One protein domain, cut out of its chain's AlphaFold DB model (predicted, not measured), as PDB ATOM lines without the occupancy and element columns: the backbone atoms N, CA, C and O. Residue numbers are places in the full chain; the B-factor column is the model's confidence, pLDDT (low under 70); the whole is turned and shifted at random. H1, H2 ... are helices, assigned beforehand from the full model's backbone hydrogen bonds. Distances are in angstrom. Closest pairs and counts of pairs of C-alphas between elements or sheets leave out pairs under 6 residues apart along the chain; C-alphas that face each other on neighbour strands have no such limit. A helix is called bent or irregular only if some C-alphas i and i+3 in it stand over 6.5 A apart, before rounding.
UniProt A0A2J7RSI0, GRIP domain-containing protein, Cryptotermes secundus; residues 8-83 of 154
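Overview. This is residues 8 to 83 of the 154 residues of the protein "GRIP domain-containing protein" of Cryptotermes secundus (UniProt A0A2J7RSI0). A hairpin of two helices side by side, H1 and H2, with the short H3 near H2, is followed by a loosely strung stretch with the small H4, and H5 sticks out as an arm with residues 76 to 83. H3 and H5 lie toward opposite ends of the long axis. The printed part has 76 residues with five named helices, H1 to H5 in order, no named strand, and is all helix. It is only just loose, close to compact, with a radius of gyration of the C-alphas of 14.0 A, and elongated, spanning 45 by 26 by 22 A.

Arrangement. Begin with H1, residues 8 to 19, and H2, residues 22 to 35, a helical hairpin. They touch, H1 with residues 13 to 18 alone, and run opposite ways at a shallow tilt of 19 degrees; their closest C-alphas, of Tyr 17 and Val 28, are 5.7 A apart. H3, residues 40 to 45, is close to H2 but not clearly touching: look at the closest C-alphas, of Thr 33 and Arg 43, 6.7 A apart. H4, residues 56 to 62, and H5, residues 74 to 83, are only just apart, closest 8.5 A. Every O i to N i+4 pair is within hydrogen-bond range in H1, H3, H4 and H5, and 8 of 10 in H2.

Along the chain. Find C-alpha 8 at (132.201, 165.367, 232.660); from there H1 runs 16.4 A. H2 runs 20.7 A and is irregular, with C-alphas 23 and 26 standing 7.0 A apart. H3 measures 8.9 A and H4 9.9 A. H5 runs 14.0 A to C-alpha 83 at (110.006, 150.714, 245.560).

Size, cuts and confidence. The C-alphas farthest apart, of Glu 41 and Glu 83, are 46.0 A apart. The printed part has no cut, and its one long link joins H4 to H5. The model's pLDDT is under 70 in residues 49 to 74.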
ATOM      1  N   HIS A   8     133.588 165.834 232.760       91.69
ATOM      2  CA  HIS A   8     132.201 165.367 232.660       91.69
ATOM      3  C   HIS A   8     131.274 166.190 233.549       91.69
ATOM      4  O   HIS A   8     130.197 166.592 233.106       91.69
ATOM      5  N   LEU A   9     131.724 166.510 234.762       89.88
ATOM      6  CA  LEU A   9     130.993 167.374 235.681       89.88
ATOM      7  C   LEU A   9     130.756 168.754 235.063       89.88
ATOM      8  O   LEU A   9     129.619 169.223 235.026       89.88
ATOM      9  N   LEU A  10     131.802 169.372 234.510       90.88
ATOM     10  CA  LEU A  10     131.681 170.698 233.905       90.88
ATOM     11  C   LEU A  10     130.752 170.688 232.681       90.88
ATOM     12  O   LEU A  10     129.914 171.577 232.536       90.88
ATOM     13  N   LYS A  11     130.835 169.652 231.834       93.31
ATOM     14  CA  LYS A  11     129.930 169.472 230.688       93.31
ATOM     15  C   LYS A  11     128.468 169.393 231.135       93.31
ATOM     16  O   LYS A  11     127.622 170.074 230.560       93.31
ATOM     17  N   ASN A  12     128.178 168.586 232.155       90.44
ATOM     18  CA  ASN A  12     126.821 168.431 232.678       90.44
ATOM     19  C   ASN A  12     126.301 169.734 233.292       90.44
ATOM     20  O   ASN A  12     125.131 170.068 233.128       90.44
ATOM     21  N   LEU A  13     127.177 170.500 233.940       91.75
ATOM     22  CA  LEU A  13     126.812 171.762 234.566       91.75
ATOM     23  C   LEU A  13     126.484 172.854 233.539       91.75
ATOM     24  O   LEU A  13     125.476 173.550 233.668       91.75
ATOM     25  N   VAL A  14     127.291 172.955 232.481       90.75
ATOM     26  CA  VAL A  14     127.044 173.870 231.357       90.75
ATOM     27  C   VAL A  14     125.764 173.484 230.616       90.75
ATOM     28  O   VAL A  14     124.933 174.346 230.334       90.75
ATOM     29  N   LEU A  15     125.558 172.191 230.352       91.19
ATOM     30  CA  LEU A  15     124.327 171.709 229.728       91.19
ATOM     31  C   LEU A  15     123.102 172.031 230.596       91.19
ATOM     32  O   LEU A  15     122.107 172.546 230.089       91.19
ATOM     33  N   GLY A  16     123.208 171.814 231.910       87.56
ATOM     34  CA  GLY A  16     122.172 172.174 232.874       87.56
ATOM     35  C   GLY A  16     121.834 173.665 232.854       87.56
ATOM     36  O   GLY A  16     120.663 174.018 232.935       87.56
ATOM     37  N   TYR A  17     122.819 174.547 232.672       89.94
ATOM     38  CA  TYR A  17     122.590 175.995 232.594       89.94
ATOM     39  C   TYR A  17     121.817 176.416 231.334       89.94
ATOM     40  O   TYR A  17     120.923 177.267 231.404       89.94
ATOM     41  N   PHE A  18     122.141 175.818 230.183       89.94
ATOM     42  CA  PHE A  18     121.463 176.123 228.920       89.94
ATOM     43  C   PHE A  18     120.035 175.578 228.871       89.94
ATOM     44  O   PHE A  18     119.147 176.270 228.376       89.94
ATOM     45  N   VAL A  19     119.814 174.379 229.416       88.88
ATOM     46  CA  VAL A  19     118.495 173.724 229.451       88.88
ATOM     47  C   VAL A  19     117.605 174.288 230.569       88.88
ATOM     48  O   VAL A  19     116.381 174.212 230.475       88.88
ATOM     49  N   ALA A  20     118.187 174.881 231.616       83.56
ATOM     50  CA  ALA A  20     117.431 175.436 232.733       83.56
ATOM     51  C   ALA A  20     116.470 176.564 232.299       83.56
ATOM     52  O   ALA A  20     116.888 177.516 231.624       83.56
ATOM     53  N   PRO A  21     115.205 176.522 232.762       80.62
ATOM     54  CA  PRO A  21     114.290 177.654 232.705       80.62
ATOM     55  C   PRO A  21     114.897 178.924 233.333       80.62
ATOM     56  O   PRO A  21     115.702 178.835 234.265       80.62
ATOM     57  N   PRO A  22     114.483 180.130 232.903       80.38
ATOM     58  CA  PRO A  22     115.063 181.392 233.382       80.38
ATOM     59  C   PRO A  22     114.998 181.550 234.912       80.38
ATOM     60  O   PRO A  22     115.920 182.091 235.518       80.38
ATOM     61  N   ASN A  23     113.964 180.992 235.548       78.62
ATOM     62  CA  ASN A  23     113.766 181.052 236.997       78.62
ATOM     63  C   ASN A  23     114.786 180.209 237.789       78.62
ATOM     64  O   ASN A  23     115.093 180.539 238.933       78.62
ATOM     65  N   THR A  24     115.337 179.142 237.201       80.38
ATOM     66  CA  THR A  24     116.311 178.240 237.853       80.38
ATOM     67  C   THR A  24     117.736 178.447 237.346       80.38
ATOM     68  O   THR A  24     118.695 177.982 237.960       80.38
ATOM     69  N   ARG A  25     117.921 179.221 236.277       84.31
ATOM     70  CA  ARG A  25     119.230 179.518 235.684       84.31
ATOM     71  C   ARG A  25     120.226 180.145 236.677       84.31
ATOM     72  O   ARG A  25     121.376 179.714 236.751       84.31
ATOM     73  N   ASN A  26     119.768 181.079 237.516       86.31
ATOM     74  CA  ASN A  26     120.575 181.671 238.598       86.31
ATOM     75  C   ASN A  26     121.040 180.637 239.634       86.31
ATOM     76  O   ASN A  26     122.096 180.765 240.246       86.31
ATOM     77  N   GLN A  27     120.250 179.590 239.839       83.50
ATOM     78  CA  GLN A  27     120.549 178.511 240.769       83.50
ATOM     79  C   GLN A  27     121.682 177.628 240.242       83.50
ATOM     80  O   GLN A  27     122.582 177.268 240.996       83.50
ATOM     81  N   VAL A  28     121.663 177.332 238.938       87.31
ATOM     82  CA  VAL A  28     122.737 176.592 238.267       87.31
ATOM     83  C   VAL A  28     124.032 177.403 238.269       87.31
ATOM     84  O   VAL A  28     125.087 176.851 238.574       87.31
ATOM     85  N   LEU A  29     123.963 178.722 238.046       88.81
ATOM     86  CA  LEU A  29     125.133 179.602 238.172       88.81
ATOM     87  C   LEU A  29     125.772 179.527 239.558       88.81
ATOM     88  O   LEU A  29     126.992 179.445 239.651       88.81
ATOM     89  N   ARG A  30     124.983 179.473 240.640       87.12
ATOM     90  CA  ARG A  30     125.550 179.309 241.993       87.12
ATOM     91  C   ARG A  30     126.364 178.028 242.120       87.12
ATOM     92  O   ARG A  30     127.433 178.053 242.728       87.12
ATOM     93  N   ILE A  31     125.904 176.933 241.516       87.69
ATOM     94  CA  ILE A  31     126.656 175.674 241.503       87.69
ATOM     95  C   ILE A  31     127.959 175.846 240.726       87.69
ATOM     96  O   ILE A  31     129.006 175.484 241.248       87.69
ATOM     97  N   VAL A  32     127.912 176.455 239.537       89.44
ATOM     98  CA  VAL A  32     129.111 176.767 238.734       89.44
ATOM     99  C   VAL A  32     130.127 177.538 239.564       89.44
ATOM    100  O   VAL A  32     131.265 177.097 239.687       89.44
ATOM    101  N   THR A  33     129.702 178.621 240.212       89.62
ATOM    102  CA  THR A  33     130.594 179.449 241.037       89.62
ATOM    103  C   THR A  33     131.128 178.739 242.278       89.62
ATOM    104  O   THR A  33     132.175 179.116 242.784       89.62
ATOM    105  N   THR A  34     130.433 177.716 242.780       87.56
ATOM    106  CA  THR A  34     130.884 176.941 243.946       87.56
ATOM    107  C   THR A  34     131.860 175.841 243.535       87.56
ATOM    108  O   THR A  34     132.873 175.647 244.191       87.56
ATOM    109  N   VAL A  35     131.583 175.134 242.434       87.44
ATOM    110  CA  VAL A  35     132.441 174.056 241.912       87.44
ATOM    111  C   VAL A  35     133.763 174.602 241.378       87.44
ATOM    112  O   VAL A  35     134.793 173.949 241.513       87.44
ATOM    113  N   LEU A  36     133.729 175.788 240.768       88.75
ATOM    114  CA  LEU A  36     134.914 176.464 240.241       88.75
ATOM    115  C   LEU A  36     135.584 177.399 241.256       88.75
ATOM    116  O   LEU A  36     136.525 178.088 240.888       88.75
ATOM    117  N   ASP A  37     135.088 177.429 242.493       85.50
ATOM    118  CA  ASP A  37     135.597 178.262 243.588       85.50
ATOM    119  C   ASP A  37     135.771 179.748 243.217       85.50
ATOM    120  O   ASP A  37     136.804 180.371 243.450       85.50
ATOM    121  N   PHE A  38     134.734 180.324 242.601       89.00
ATOM    122  CA  PHE A  38     134.735 181.732 242.210       89.00
ATOM    123  C   PHE A  38     134.813 182.630 243.441       89.00
ATOM    124  O   PHE A  38     134.057 182.450 244.412       89.00
ATOM    125  N   ASN A  39     135.626 183.673 243.336       86.19
ATOM    126  CA  ASN A  39     135.725 184.733 244.326       86.19
ATOM    127  C   ASN A  39     134.516 185.698 244.267       86.19
ATOM    128  O   ASN A  39     133.628 185.598 243.415       86.19
ATOM    129  N   GLN A  40     134.448 186.637 245.215       84.38
ATOM    130  CA  GLN A  40     133.337 187.590 245.345       84.38
ATOM    131  C   GLN A  40     133.140 188.450 244.081       84.38
ATOM    132  O   GLN A  40     132.003 188.703 243.681       84.38
ATOM    133  N   GLU A  41     134.230 188.875 243.443       87.75
ATOM    134  CA  GLU A  41     134.205 189.730 242.252       87.75
ATOM    135  C   GLU A  41     133.695 188.961 241.027       87.75
ATOM    136  O   GLU A  41     132.857 189.454 240.272       87.75
ATOM    137  N   GLU A  42     134.150 187.722 240.852       88.50
ATOM    138  CA  GLU A  42     133.704 186.824 239.783       88.50
ATOM    139  C   GLU A  42     132.218 186.482 239.920       88.50
ATOM    140  O   GLU A  42     131.495 186.438 238.923       88.50
ATOM    141  N   ARG A  43     131.732 186.312 241.157       86.88
ATOM    142  CA  ARG A  43     130.302 186.113 241.455       86.88
ATOM    143  C   ARG A  43     129.457 187.333 241.084       86.88
ATOM    144  O   ARG A  43     128.383 187.166 240.507       86.88
ATOM    145  N   ALA A  44     129.950 188.543 241.343       84.38
ATOM    146  CA  ALA A  44     129.267 189.771 240.932       84.38
ATOM    147  C   ALA A  44     129.175 189.880 239.398       84.38
ATOM    148  O   ALA A  44     128.115 190.190 238.857       84.38
ATOM    149  N   ARG A  45     130.241 189.512 238.670       86.31
ATOM    150  CA  ARG A  45     130.251 189.526 237.191       86.31
ATOM    151  C   ARG A  45     129.228 188.589 236.552       86.31
ATOM    152  O   ARG A  45     128.763 188.867 235.451       86.31
ATOM    153  N   VAL A  46     128.876 187.493 237.222       83.50
ATOM    154  CA  VAL A  46     127.841 186.559 236.746       83.50
ATOM    155  C   VAL A  46     126.434 186.911 237.248       83.50
ATOM    156  O   VAL A  46     125.511 186.118 237.071       83.50
ATOM    157  N   GLY A  47     126.249 188.086 237.864       80.69
ATOM    158  CA  GLY A  47     124.950 188.559 238.350       80.69
ATOM    159  C   GLY A  47     124.457 187.840 239.609       80.69
ATOM    160  O   GLY A  47     123.267 187.884 239.924       80.69
ATOM    161  N   LEU A  48     125.352 187.164 240.337       77.19
ATOM    162  CA  LEU A  48     125.058 186.549 241.631       77.19
ATOM    163  C   LEU A  48     125.346 187.548 242.754       77.19
ATOM    164  O   LEU A  48     126.266 187.374 243.551       77.19
ATOM    165  N   GLU A  49     124.551 188.612 242.798       63.97
ATOM    166  CA  GLU A  49     124.620 189.641 243.834       63.97
ATOM    167  C   GLU A  49     124.325 189.010 245.214       63.97
ATOM    168  O   GLU A  49     123.340 188.285 245.415       63.97
ATOM    169  N   SER A  50     125.235 189.245 246.156       56.19
ATOM    170  CA  SER A  50     125.347 188.646 247.489       56.19
ATOM    171  C   SER A  50     124.089 188.809 248.354       56.19
ATOM    172  O   SER A  50     124.004 189.713 249.176       56.19
ATOM    173  N   GLY A  51     123.100 187.926 248.216       54.22
ATOM    174  CA  GLY A  51     121.922 187.997 249.097       54.22
ATOM    175  C   GLY A  51     120.989 186.797 249.097       54.22
ATOM    176  O   GLY A  51     120.137 186.676 249.972       54.22
ATOM    177  N   THR A  52     121.137 185.863 248.162       52.06
ATOM    178  CA  THR A  52     120.230 184.718 248.083       52.06
ATOM    179  C   THR A  52     120.945 183.437 248.486       52.06
ATOM    180  O   THR A  52     121.707 182.843 247.722       52.06
ATOM    181  N   SER A  53     120.661 183.027 249.724       56.47
ATOM    182  CA  SER A  53     121.024 181.749 250.348       56.47
ATOM    183  C   SER A  53     121.003 180.585 249.337       56.47
ATOM    184  O   SER A  53     120.130 180.575 248.457       56.47
ATOM    185  N   PRO A  54     121.941 179.616 249.406       54.78
ATOM    186  CA  PRO A  54     121.958 178.469 248.502       54.78
ATOM    187  C   PRO A  54     120.580 177.803 248.505       54.78
ATOM    188  O   PRO A  54     120.073 177.369 249.539       54.78
ATOM    189  N   SER A  55     119.945 177.830 247.335       57.94
ATOM    190  CA  SER A  55     118.542 177.481 247.170       57.94
ATOM    191  C   SER A  55     118.282 176.031 247.596       57.94
ATOM    192  O   SER A  55     119.080 175.136 247.311       57.94
ATOM    193  N   GLY A  56     117.172 175.822 248.306       54.38
ATOM    194  CA  GLY A  56     116.927 174.704 249.226       54.38
ATOM    195  C   GLY A  56     117.026 173.282 248.671       54.38
ATOM    196  O   GLY A  56     117.147 172.356 249.461       54.38
ATOM    197  N   TRP A  57     117.051 173.076 247.355       63.81
ATOM    198  CA  TRP A  57     117.254 171.744 246.771       63.81
ATOM    199  C   TRP A  57     118.696 171.226 246.939       63.81
ATOM    200  O   TRP A  57     118.881 170.048 247.222       63.81
ATOM    201  N   PHE A  58     119.720 172.091 246.854       63.25
ATOM    202  CA  PHE A  58     121.117 171.683 247.072       63.25
ATOM    203  C   PHE A  58     121.397 171.446 248.561       63.25
ATOM    204  O   PHE A  58     122.106 170.512 248.929       63.25
ATOM    205  N   ARG A  59     120.762 172.235 249.442       56.59
ATOM    206  CA  ARG A  59     120.773 171.960 250.890       56.59
ATOM    207  C   ARG A  59     120.052 170.652 251.217       56.59
ATOM    208  O   ARG A  59     120.531 169.928 252.071       56.59
ATOM    209  N   SER A  60     118.979 170.309 250.503       56.97
ATOM    210  CA  SER A  60     118.296 169.018 250.663       56.97
ATOM    211  C   SER A  60     119.145 167.822 250.212       56.97
ATOM    212  O   SER A  60     118.929 166.717 250.700       56.97
ATOM    213  N   PHE A  61     120.101 168.028 249.298       56.47
ATOM    214  CA  PHE A  61     121.062 167.000 248.887       56.47
ATOM    215  C   PHE A  61     122.201 166.832 249.902       56.47
ATOM    216  O   PHE A  61     122.586 165.712 250.219       56.47
ATOM    217  N   LEU A  62     122.723 167.938 250.444       57.84
ATOM    218  CA  LEU A  62     123.804 167.908 251.437       57.84
ATOM    219  C   LEU A  62     123.327 167.635 252.871       57.84
ATOM    220  O   LEU A  62     124.134 167.282 253.728       57.84
ATOM    221  N   GLN A  63     122.035 167.807 253.148       50.31
ATOM    222  CA  GLN A  63     121.426 167.571 254.449       50.31
ATOM    223  C   GLN A  63     120.123 166.778 254.265       50.31
ATOM    224  O   GLN A  63     119.064 167.372 254.027       50.31
ATOM    225  N   PRO A  64     120.165 165.439 254.377       43.84
ATOM    226  CA  PRO A  64     118.955 164.634 254.327       43.84
ATOM    227  C   PRO A  64     118.078 164.984 255.541       43.84
ATOM    228  O   PRO A  64     118.508 164.852 256.685       43.84
ATOM    229  N   GLY A  65     116.861 165.484 255.294       54.56
ATOM    230  CA  GLY A  65     115.833 165.672 256.329       54.56
ATOM    231  C   GLY A  65     115.233 167.076 256.493       54.56
ATOM    232  O   GLY A  65     114.362 167.244 257.345       54.56
ATOM    233  N   LYS A  66     115.645 168.097 255.722       53.66
ATOM    234  CA  LYS A  66     115.050 169.450 255.827       53.66
ATOM    235  C   LYS A  66     115.073 170.216 254.488       53.66
ATOM    236  O   LYS A  66     115.937 171.058 254.258       53.66
ATOM    237  N   GLY A  67     114.118 169.928 253.600       49.25
ATOM    238  CA  GLY A  67     113.941 170.595 252.296       49.25
ATOM    239  C   GLY A  67     112.457 170.711 251.890       49.25
ATOM    240  O   GLY A  67     111.656 169.912 252.367       49.25
ATOM    241  N   PRO A  68     112.065 171.727 251.092       44.34
ATOM    242  CA  PRO A  68     110.678 172.181 250.935       44.34
ATOM    243  C   PRO A  68     109.778 171.209 250.152       44.34
ATOM    244  O   PRO A  68     110.149 170.654 249.123       44.34
ATOM    245  N   SER A  69     108.548 171.090 250.641       51.69
ATOM    246  CA  SER A  69     107.530 170.060 250.409       51.69
ATOM    247  C   SER A  69     106.776 170.094 249.067       51.69
ATOM    248  O   SER A  69     105.615 169.696 249.039       51.69
ATOM    249  N   ASN A  70     107.343 170.616 247.972       49.09
ATOM    250  CA  ASN A  70     106.558 170.773 246.727       49.09
ATOM    251  C   ASN A  70     107.311 170.541 245.407       49.09
ATOM    252  O   ASN A  70     106.819 170.867 244.333       49.09
ATOM    253  N   MET A  71     108.510 169.971 245.455       52.34
ATOM    254  CA  MET A  71     109.122 169.383 244.267       52.34
ATOM    255  C   MET A  71     109.562 167.998 244.682       52.34
ATOM    256  O   MET A  71     110.458 167.902 245.518       52.34
ATOM    257  N   GLN A  72     108.916 166.955 244.153       54.47
ATOM    258  CA  GLN A  72     109.388 165.591 244.362       54.47
ATOM    259  C   GLN A  72     110.861 165.560 243.969       54.47
ATOM    260  O   GLN A  72     111.221 165.775 242.808       54.47
ATOM    261  N   SER A  73     111.726 165.465 244.974       63.84
ATOM    262  CA  SER A  73     113.163 165.563 244.749       63.84
ATOM    263  C   SER A  73     113.591 164.356 243.913       63.84
ATOM    264  O   SER A  73     112.980 163.296 244.011       63.84
ATOM    265  N   LEU A  74     114.640 164.473 243.093       66.75
ATOM    266  CA  LEU A  74     115.147 163.330 242.315       66.75
ATOM    267  C   LEU A  74     115.387 162.088 243.187       66.75
ATOM    268  O   LEU A  74     115.161 160.973 242.733       66.75
ATOM    269  N   SER A  75     115.792 162.281 244.443       70.38
ATOM    270  CA  SER A  75     115.952 161.208 245.423       70.38
ATOM    271  C   SER A  75     114.626 160.534 245.786       70.38
ATOM    272  O   SER A  75     114.594 159.322 245.932       70.38
ATOM    273  N   GLU A  76     113.530 161.284 245.897       75.81
ATOM    274  CA  GLU A  76     112.188 160.736 246.134       75.81
ATOM    275  C   GLU A  76     111.694 159.948 244.918       75.81
ATOM    276  O   GLU A  76     111.253 158.815 245.070       75.81
ATOM    277  N   ALA A  77     111.861 160.489 243.708       74.06
ATOM    278  CA  ALA A  77     111.534 159.772 242.474       74.06
ATOM    279  C   ALA A  77     112.387 158.502 242.302       74.06
ATOM    280  O   ALA A  77     111.892 157.479 241.837       74.06
ATOM    281  N   PHE A  78     113.658 158.542 242.709       76.56
ATOM    282  CA  PHE A  78     114.555 157.387 242.693       76.56
ATOM    283  C   PHE A  78     114.158 156.332 243.734       76.56
ATOM    284  O   PHE A  78     114.144 155.147 243.419       76.56
ATOM    285  N   VAL A  79     113.781 156.741 244.947       86.50
ATOM    286  CA  VAL A  79     113.244 155.827 245.969       86.50
ATOM    287  C   VAL A  79     111.928 155.214 245.497       86.50
ATOM    288  O   VAL A  79     111.776 154.002 245.564       86.50
ATOM    289  N   GLN A  80     111.020 156.006 244.928       81.06
ATOM    290  CA  GLN A  80     109.756 155.514 244.381       81.06
ATOM    291  C   GLN A  80     109.975 154.545 243.211       81.06
ATOM    292  O   GLN A  80     109.274 153.542 243.085       81.06
ATOM    293  N   PHE A  81     110.975 154.816 242.371       85.94
ATOM    294  CA  PHE A  81     111.407 153.899 241.326       85.94
ATOM    295  C   PHE A  81     111.907 152.574 241.920       85.94
ATOM    296  O   PHE A  81     111.417 151.519 241.520       85.94
ATOM    297  N   LEU A  82     112.793 152.617 242.923       90.44
ATOM    298  CA  LEU A  82     113.269 151.419 243.621       90.44
ATOM    299  C   LEU A  82     112.124 150.657 244.295       90.44
ATOM    300  O   LEU A  82     112.076 149.437 244.216       90.44
ATOM    301  N   GLU A  83     111.179 151.339 244.936       83.81
ATOM    302  CA  GLU A  83     110.006 150.714 245.560       83.81
ATOM    303  C   GLU A  83     109.094 150.033 244.538       83.81
ATOM    304  O   GLU A  83     108.515 148.984 244.827       83.81
TER     305      GLU A  83